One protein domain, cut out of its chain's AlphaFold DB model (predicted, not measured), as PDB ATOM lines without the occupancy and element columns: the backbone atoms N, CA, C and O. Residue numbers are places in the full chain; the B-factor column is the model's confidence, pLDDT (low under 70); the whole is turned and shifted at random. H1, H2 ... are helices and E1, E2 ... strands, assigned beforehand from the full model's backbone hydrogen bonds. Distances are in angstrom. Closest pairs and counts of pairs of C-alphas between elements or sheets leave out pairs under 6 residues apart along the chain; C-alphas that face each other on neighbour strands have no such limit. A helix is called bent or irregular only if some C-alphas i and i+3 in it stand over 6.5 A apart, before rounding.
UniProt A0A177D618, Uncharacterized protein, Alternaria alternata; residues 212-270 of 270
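This is residues 212 to 270 of the 270 residues of an uncharacterized protein of Alternaria alternata (UniProt A0A177D618). A small two-stranded hairpin, E1 and E2, has residues 258 to 264 of helix H2 packed over one face, and a second helix, H1, meets H2 at a steep angle. The unnamed residues 212 to 221, which come before H1, lead away to the end of the longest axis far from the hairpin. The printed part has 59 residues with two named helices and two named strands, in the order H1, E1, E2, H2; the sheet, E1 - E2, is antiparallel and the class is mixed, helices and strands. The whole is compact, with a radius of gyration of the C-alphas of 11.8 A, yet elongated in outline, spanning 38 by 20 by 14 A.

Strand E1 is residues 242 to 245, 10.3 A from first to last C-alpha, and begins with C-alpha 242 at (111.020, 172.494, 197.705). Strand E2 is residues 250 to 253, 8.2 A long. Helix H2 is residues 258 to 269, 15.4 A long, and ends with C-alpha 269 at (127.984, 167.078, 210.245). H2 is neither bent nor irregular, but only just: C-alphas 266 and 269 are 6.0 A apart. Helix H1 is residues 222 to 232, 15.0 A long, and begins with C-alpha 222 at (123.260, 174.017, 214.912).

E1 and E2 form a hairpin, antiparallel, with 131 degrees between their directions. The C-alphas of residues 244 and 251 face each other at 4.4 A. Across the pair, N 243 and O 253 are within hydrogen-bond range at 3.0 A, and so are N 245 and O 250 at 3.4 A. Residues 237 to 238 make a short antiparallel pairing with residues 242 to 243 of E1. The closest C-alphas of E2 and H2 are those of Phe 253 and Leu 260, 5.5 A apart. The closest C-alphas of E1 and H2 are those of Trp 243 and Leu 260, 6.5 A apart. H1 and H2 touch, their closest C-alphas being those of Arg 226 and Ala 261, 6.2 A apart. They run opposite ways at a steep tilt of 66 degrees. H1 and E2 are apart. Every O i to N i+4 pair is within hydrogen-bond range in H2, and 5 of 7 are in H1.

The two C-alphas farthest apart are those of Pro 215 and Gly 240, at 38.7 A. The printed part runs from residue 212 to residue 270, the chain's last residue, and has no cut. The links E1 to E2 and E2 to H2 are tight, and the link H1 to E1 is short, with 9 residues. The mean pLDDT of the printed part is 82.5; it is under 70 at residues 212 to 217 and 251 to 252.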
ATOM      1  N   GLU A 212     132.864 183.609 212.104       65.25
ATOM      2  CA  GLU A 212     132.592 182.922 213.374       65.25
ATOM      3  C   GLU A 212     133.343 181.593 213.549       65.25
ATOM      4  O   GLU A 212     133.466 181.091 214.669       65.25
ATOM      5  N   LEU A 213     133.850 181.018 212.456       68.62
ATOM      6  CA  LEU A 213     134.686 179.823 212.457       68.62
ATOM      7  C   LEU A 213     136.176 180.146 212.646       68.62
ATOM      8  O   LEU A 213     136.990 179.242 212.600       68.62
ATOM      9  N   LYS A 214     136.621 181.382 212.885       65.88
ATOM     10  CA  LYS A 214     138.048 181.621 213.192       65.88
ATOM     11  C   LYS A 214     138.236 181.585 214.713       65.88
ATOM     12  O   LYS A 214     137.852 182.561 215.352       65.88
ATOM     13  N   PRO A 215     138.733 180.481 215.332       66.88
ATOM     14  CA  PRO A 215     139.716 179.490 214.832       66.88
ATOM     15  C   PRO A 215     139.197 178.051 214.577       66.88
ATOM     16  O   PRO A 215     139.984 177.136 214.338       66.88
ATOM     17  N   ARG A 216     137.890 177.807 214.692       63.91
ATOM     18  CA  ARG A 216     137.276 176.475 214.598       63.91
ATOM     19  C   ARG A 216     137.131 175.980 213.161       63.91
ATOM     20  O   ARG A 216     136.596 176.627 212.278       63.91
ATOM     21  N   THR A 217     137.527 174.742 212.929       68.69
ATOM     22  CA  THR A 217     137.504 174.147 211.590       68.69
ATOM     23  C   THR A 217     136.144 173.554 211.214       68.69
ATOM     24  O   THR A 217     135.941 173.189 210.060       68.69
ATOM     25  N   TYR A 218     135.214 173.489 212.168       78.38
ATOM     26  CA  TYR A 218     133.887 172.899 212.030       78.38
ATOM     27  C   TYR A 218     132.847 173.687 212.830       78.38
ATOM     28  O   TYR A 218     133.163 174.390 213.796       78.38
ATOM     29  N   TRP A 219     131.587 173.549 212.429       84.56
ATOM     30  CA  TRP A 219     130.461 174.107 213.158       84.56
ATOM     31  C   TRP A 219     130.245 173.372 214.478       84.56
ATOM     32  O   TRP A 219     130.146 172.154 214.509       84.56
ATOM     33  N   THR A 220     130.116 174.112 215.577       81.81
ATOM     34  CA  THR A 220     129.893 173.524 216.913       81.81
ATOM     35  C   THR A 220     128.482 173.736 217.444       81.81
ATOM     36  O   THR A 220     128.177 173.350 218.566       81.81
ATOM     37  N   SER A 221     127.636 174.440 216.697       87.62
ATOM     38  CA  SER A 221     126.275 174.756 217.107       87.62
ATOM     39  C   SER A 221     125.371 174.795 215.889       87.62
ATOM     40  O   SER A 221     125.609 175.588 214.975       87.62
ATOM     41  N   PHE A 222     124.301 174.001 215.933       89.50
ATOM     42  CA  PHE A 222     123.260 174.017 214.912       89.50
ATOM     43  C   PHE A 222     122.660 175.415 214.743       89.50
ATOM     44  O   PHE A 222     122.449 175.862 213.625       89.50
ATOM     45  N   LYS A 223     122.458 176.152 215.845       91.19
ATOM     46  CA  LYS A 223     121.897 177.510 215.806       91.19
ATOM     47  C   LYS A 223     122.752 178.459 214.958       91.19
ATOM     48  O   LYS A 223     122.206 179.183 214.134       91.19
ATOM     49  N   LYS A 224     124.079 178.429 215.131       88.38
ATOM     50  CA  LYS A 224     125.013 179.254 214.342       88.38
ATOM     51  C   LYS A 224     125.063 178.820 212.880       88.38
ATOM     52  O   LYS A 224     125.015 179.660 211.989       88.38
ATOM     53  N   PHE A 225     125.107 177.508 212.647       88.81
ATOM     54  CA  PHE A 225     125.053 176.949 211.300       88.81
ATOM     55  C   PHE A 225     123.781 177.381 210.568       88.81
ATOM     56  O   PHE A 225     123.869 177.916 209.469       88.81
ATOM     57  N   ARG A 226     122.613 177.211 211.194       90.19
ATOM     58  CA  ARG A 226     121.313 177.568 210.623       90.19
ATOM     59  C   ARG A 226     121.238 179.050 210.278       90.19
ATOM     60  O   ARG A 226     120.750 179.380 209.205       90.19
ATOM     61  N   GLU A 227     121.703 179.930 211.165       89.94
ATOM     62  CA  GLU A 227     121.665 181.374 210.916       89.94
ATOM     63  C   GLU A 227     122.480 181.752 209.681       89.94
ATOM     64  O   GLU A 227     121.996 182.464 208.808       89.94
ATOM     65  N   HIS A 228     123.681 181.193 209.560       88.56
ATOM     66  CA  HIS A 228     124.519 181.385 208.387       88.56
ATOM     67  C   HIS A 228     123.928 180.744 207.123       88.56
ATOM     68  O   HIS A 228     123.968 181.332 206.044       88.56
ATOM     69  N   TYR A 229     123.362 179.543 207.252       88.19
ATOM     70  CA  TYR A 229     122.803 178.789 206.136       88.19
ATOM     71  C   TYR A 229     121.639 179.517 205.455       88.19
ATOM     72  O   TYR A 229     121.434 179.320 204.265       88.19
ATOM     73  N   LYS A 230     120.940 180.429 206.148       88.94
ATOM     74  CA  LYS A 230     119.915 181.295 205.535       88.94
ATOM     75  C   LYS A 230     120.422 182.057 204.306       88.94
ATOM     76  O   LYS A 230     119.659 182.246 203.369       88.94
ATOM     77  N   ILE A 231     121.697 182.457 204.296       88.81
ATOM     78  CA  ILE A 231     122.325 183.185 203.178       88.81
ATOM     79  C   ILE A 231     122.434 182.293 201.934       88.81
ATOM     80  O   ILE A 231     122.350 182.775 200.812       88.81
ATOM     81  N   HIS A 232     122.597 180.992 202.154       86.38
ATOM     82  CA  HIS A 232     122.773 179.973 201.126       86.38
ATOM     83  C   HIS A 232     121.510 179.174 200.852       86.38
ATOM     84  O   HIS A 232     121.536 178.237 200.063       86.38
ATOM     85  N   MET A 233     120.419 179.485 201.553       85.81
ATOM     86  CA  MET A 233     119.231 178.657 201.509       85.81
ATOM     87  C   MET A 233     118.734 178.595 200.073       85.81
ATOM     88  O   MET A 233     118.638 177.497 199.547       85.81
ATOM     89  N   GLU A 234     118.572 179.755 199.427       85.88
ATOM     90  CA  GLU A 234     118.063 179.906 198.058       85.88
ATOM     91  C   GLU A 234     118.865 179.126 197.002       85.88
ATOM     92  O   GLU A 234     118.273 178.655 196.034       85.88
ATOM     93  N   ASP A 235     120.166 178.892 197.223       85.25
ATOM     94  CA  ASP A 235     121.020 178.083 196.335       85.25
ATOM     95  C   ASP A 235     120.543 176.619 196.248       85.25
ATOM     96  O   ASP A 235     120.815 175.912 195.278       85.25
ATOM     97  N   HIS A 236     119.813 176.160 197.266       80.19
ATOM     98  CA  HIS A 236     119.249 174.814 197.364       80.19
ATOM     99  C   HIS A 236     117.756 174.758 197.011       80.19
ATOM    100  O   HIS A 236     117.115 173.716 197.218       80.19
ATOM    101  N   ARG A 237     117.176 175.867 196.529       83.81
ATOM    102  CA  ARG A 237     115.760 175.918 196.163       83.81
ATOM    103  C   ARG A 237     115.546 175.206 194.838       83.81
ATOM    104  O   ARG A 237     116.197 175.502 193.842       83.81
ATOM    105  N   VAL A 238     114.570 174.314 194.824       82.69
ATOM    106  CA  VAL A 238     114.063 173.660 193.620       82.69
ATOM    107  C   VAL A 238     112.666 174.197 193.314       82.69
ATOM    108  O   VAL A 238     111.938 174.666 194.202       82.69
ATOM    109  N   ASP A 239     112.281 174.128 192.040       79.38
ATOM    110  CA  ASP A 239     110.955 174.508 191.567       79.38
ATOM    111  C   ASP A 239     109.839 173.917 192.444       79.38
ATOM    112  O   ASP A 239     109.852 172.747 192.852       79.38
ATOM    113  N   GLY A 240     108.843 174.757 192.731       78.19
ATOM    114  CA  GLY A 240     107.720 174.385 193.589       78.19
ATOM    115  C   GLY A 240     107.984 174.533 195.090       78.19
ATOM    116  O   GLY A 240     107.326 173.857 195.870       78.19
ATOM    117  N   HIS A 241     108.895 175.427 195.500       76.00
ATOM    118  CA  HIS A 241     109.152 175.748 196.921       76.00
ATOM    119  C   HIS A 241     109.654 174.544 197.733       76.00
ATOM    120  O   HIS A 241     109.388 174.428 198.928       76.00
ATOM    121  N   ARG A 242     110.379 173.643 197.069       82.75
ATOM    122  CA  ARG A 242     111.020 172.494 197.705       82.75
ATOM    123  C   ARG A 242     112.504 172.756 197.853       82.75
ATOM    124  O   ARG A 242     113.088 173.501 197.068       82.75
ATOM    125  N   TRP A 243     113.105 172.120 198.844       86.75
ATOM    126  CA  TRP A 243     114.533 172.206 199.095       86.75
ATOM    127  C   TRP A 243     115.174 170.838 198.871       86.75
ATOM    128  O   TRP A 243     114.608 169.813 199.263       86.75
ATOM    129  N   GLN A 244     116.348 170.818 198.241       87.50
ATOM    130  CA  GLN A 244     117.074 169.587 197.927       87.50
ATOM    131  C   GLN A 244     118.431 169.563 198.625       87.50
ATOM    132  O   GLN A 244     119.184 170.541 198.609       87.50
ATOM    133  N   CYS A 245     118.771 168.419 199.218       88.06
ATOM    134  CA  CYS A 245     120.120 168.201 199.723       88.06
ATOM    135  C   CYS A 245     121.033 167.748 198.579       88.06
ATOM    136  O   CYS A 245     120.906 166.628 198.089       88.06
ATOM    137  N   CYS A 246     122.011 168.579 198.213       82.62
ATOM    138  CA  CYS A 246     122.989 168.278 197.158       82.62
ATOM    139  C   CYS A 246     123.973 167.142 197.502       82.62
ATOM    140  O   CYS A 246     124.819 166.788 196.688       82.62
ATOM    141  N   LEU A 247     123.914 166.605 198.724       84.44
ATOM    142  CA  LEU A 247     124.835 165.578 199.213       84.44
ATOM    143  C   LEU A 247     124.245 164.167 199.160       84.44
ATOM    144  O   LEU A 247     125.000 163.199 199.179       84.44
ATOM    145  N   CYS A 248     122.919 164.054 199.120       84.31
ATOM    146  CA  CYS A 248     122.201 162.787 199.228       84.31
ATOM    147  C   CYS A 248     121.138 162.586 198.132       84.31
ATOM    148  O   CYS A 248     120.406 161.604 198.208       84.31
ATOM    149  N   ASP A 249     121.045 163.486 197.140       75.06
ATOM    150  CA  ASP A 249     120.102 163.408 196.004       75.06
ATOM    151  C   ASP A 249     118.662 163.050 196.429       75.06
ATOM    152  O   ASP A 249     118.009 162.177 195.859       75.06
ATOM    153  N   HIS A 250     118.168 163.711 197.479       78.56
ATOM    154  CA  HIS A 250     116.782 163.577 197.921       78.56
ATOM    155  C   HIS A 250     116.109 164.940 198.134       78.56
ATOM    156  O   HIS A 250     116.659 165.860 198.753       78.56
ATOM    157  N   ASP A 251     114.894 165.039 197.590       64.62
ATOM    158  CA  ASP A 251     114.235 166.296 197.199       64.62
ATOM    159  C   ASP A 251     112.976 166.533 198.046       64.62
ATOM    160  O   ASP A 251     111.924 166.957 197.559       64.62
ATOM    161  N   SER A 252     113.041 166.154 199.321       68.38
ATOM    162  CA  SER A 252     111.850 165.954 200.155       68.38
ATOM    163  C   SER A 252     111.762 166.905 201.343       68.38
ATOM    164  O   SER A 252     110.991 166.659 202.266       68.38
ATOM    165  N   PHE A 253     112.523 167.999 201.337       81.25
ATOM    166  CA  PHE A 253     112.470 168.977 202.418       81.25
ATOM    167  C   PHE A 253     111.446 170.059 202.065       81.25
ATOM    168  O   PHE A 253     111.707 170.961 201.264       81.25
ATOM    169  N   GLY A 254     110.245 169.918 202.625       70.88
ATOM    170  CA  GLY A 254     109.188 170.925 202.535       70.88
ATOM    171  C   GLY A 254     109.449 172.135 203.439       70.88
ATOM    172  O   GLY A 254     110.332 172.129 204.294       70.88
ATOM    173  N   GLY A 255     108.659 173.194 203.250       76.12
ATOM    174  CA  GLY A 255     108.602 174.329 204.173       76.12
ATOM    175  C   GLY A 255     109.702 175.384 203.992       76.12
ATOM    176  O   GLY A 255     110.187 175.650 202.896       76.12
ATOM    177  N   ASN A 256     110.073 176.038 205.092       81.19
ATOM    178  CA  ASN A 256     110.954 177.215 205.139       81.19
ATOM    179  C   ASN A 256     112.464 176.887 205.072       81.19
ATOM    180  O   ASN A 256     113.276 177.675 205.552       81.19
ATOM    181  N   GLY A 257     112.838 175.706 204.568       84.19
ATOM    182  CA  GLY A 257     114.231 175.246 204.490       84.19
ATOM    183  C   GLY A 257     114.837 174.805 205.828       84.19
ATOM    184  O   GLY A 257     115.986 174.356 205.863       84.19
ATOM    185  N   HIS A 258     114.082 174.874 206.931       89.12
ATOM    186  CA  HIS A 258     114.536 174.402 208.240       89.12
ATOM    187  C   HIS A 258     114.878 172.914 208.236       89.12
ATOM    188  O   HIS A 258     115.930 172.529 208.743       89.12
ATOM    189  N   ASP A 259     114.015 172.099 207.637       90.38
ATOM    190  CA  ASP A 259     114.180 170.648 207.636       90.38
ATOM    191  C   ASP A 259     115.396 170.231 206.811       90.38
ATOM    192  O   ASP A 259     116.116 169.313 207.200       90.38
ATOM    193  N   LEU A 260     115.711 170.974 205.742       90.69
ATOM    194  CA  LEU A 260     116.958 170.790 205.005       90.69
ATOM    195  C   LEU A 260     118.174 171.147 205.871       90.69
ATOM    196  O   LEU A 260     119.143 170.393 205.907       90.69
ATOM    197  N   ALA A 261     118.140 172.272 206.593       91.31
ATOM    198  CA  ALA A 261     119.240 172.650 207.481       91.31
ATOM    199  C   ALA A 261     119.454 171.607 208.594       91.31
ATOM    200  O   ALA A 261     120.594 171.240 208.886       91.31
ATOM    201  N   GLN A 262     118.370 171.108 209.195       92.00
ATOM    202  CA  GLN A 262     118.418 170.058 210.213       92.00
ATOM    203  C   GLN A 262     118.972 168.752 209.635       92.00
ATOM    204  O   GLN A 262     119.865 168.148 210.226       92.00
ATOM    205  N   HIS A 263     118.515 168.356 208.446       91.56
ATOM    206  CA  HIS A 263     119.038 167.190 207.745       91.56
ATOM    207  C   HIS A 263     120.538 167.314 207.461       91.56
ATOM    208  O   HIS A 263     121.295 166.393 207.760       91.56
ATOM    209  N   LEU A 264     120.984 168.456 206.929       89.06
ATOM    210  CA  LEU A 264     122.401 168.725 206.693       89.06
ATOM    211  C   LEU A 264     123.205 168.559 207.983       89.06
ATOM    212  O   LEU A 264     124.228 167.878 207.988       89.06
ATOM    213  N   TRP A 265     122.712 169.119 209.087       90.00
ATOM    214  CA  TRP A 265     123.336 168.994 210.400       90.00
ATOM    215  C   TRP A 265     123.447 167.545 210.883       90.00
ATOM    216  O   TRP A 265     124.528 167.095 211.263       90.00
ATOM    217  N   ASP A 266     122.343 166.806 210.874       90.31
ATOM    218  CA  ASP A 266     122.298 165.475 211.475       90.31
ATOM    219  C   ASP A 266     122.947 164.398 210.610       90.31
ATOM    220  O   ASP A 266     123.591 163.504 211.154       90.31
ATOM    221  N   ALA A 267     122.791 164.475 209.288       88.94
ATOM    222  CA  ALA A 267     123.274 163.447 208.373       88.94
ATOM    223  C   ALA A 267     124.705 163.701 207.878       88.94
ATOM    224  O   ALA A 267     125.400 162.746 207.538       88.94
ATOM    225  N   HIS A 268     125.149 164.965 207.827       84.81
ATOM    226  CA  HIS A 268     126.421 165.322 207.182       84.81
ATOM    227  C   HIS A 268     127.451 165.975 208.102       84.81
ATOM    228  O   HIS A 268     128.625 166.026 207.730       84.81
ATOM    229  N   PHE A 269     127.054 166.463 209.284       78.50
ATOM    230  CA  PHE A 269     127.984 167.078 210.245       78.50
ATOM    231  C   PHE A 269     128.253 166.247 211.514       78.50
ATOM    232  O   PHE A 269     129.289 166.478 212.143       78.50
ATOM    233  N   LYS A 270     127.375 165.311 211.904       73.75
ATOM    234  CA  LYS A 270     127.585 164.377 213.035       73.75
ATOM    235  C   LYS A 270     128.321 163.101 212.600       73.75
ATOM    236  O   LYS A 270     129.149 162.581 213.388       73.75
TER     237      LYS A 270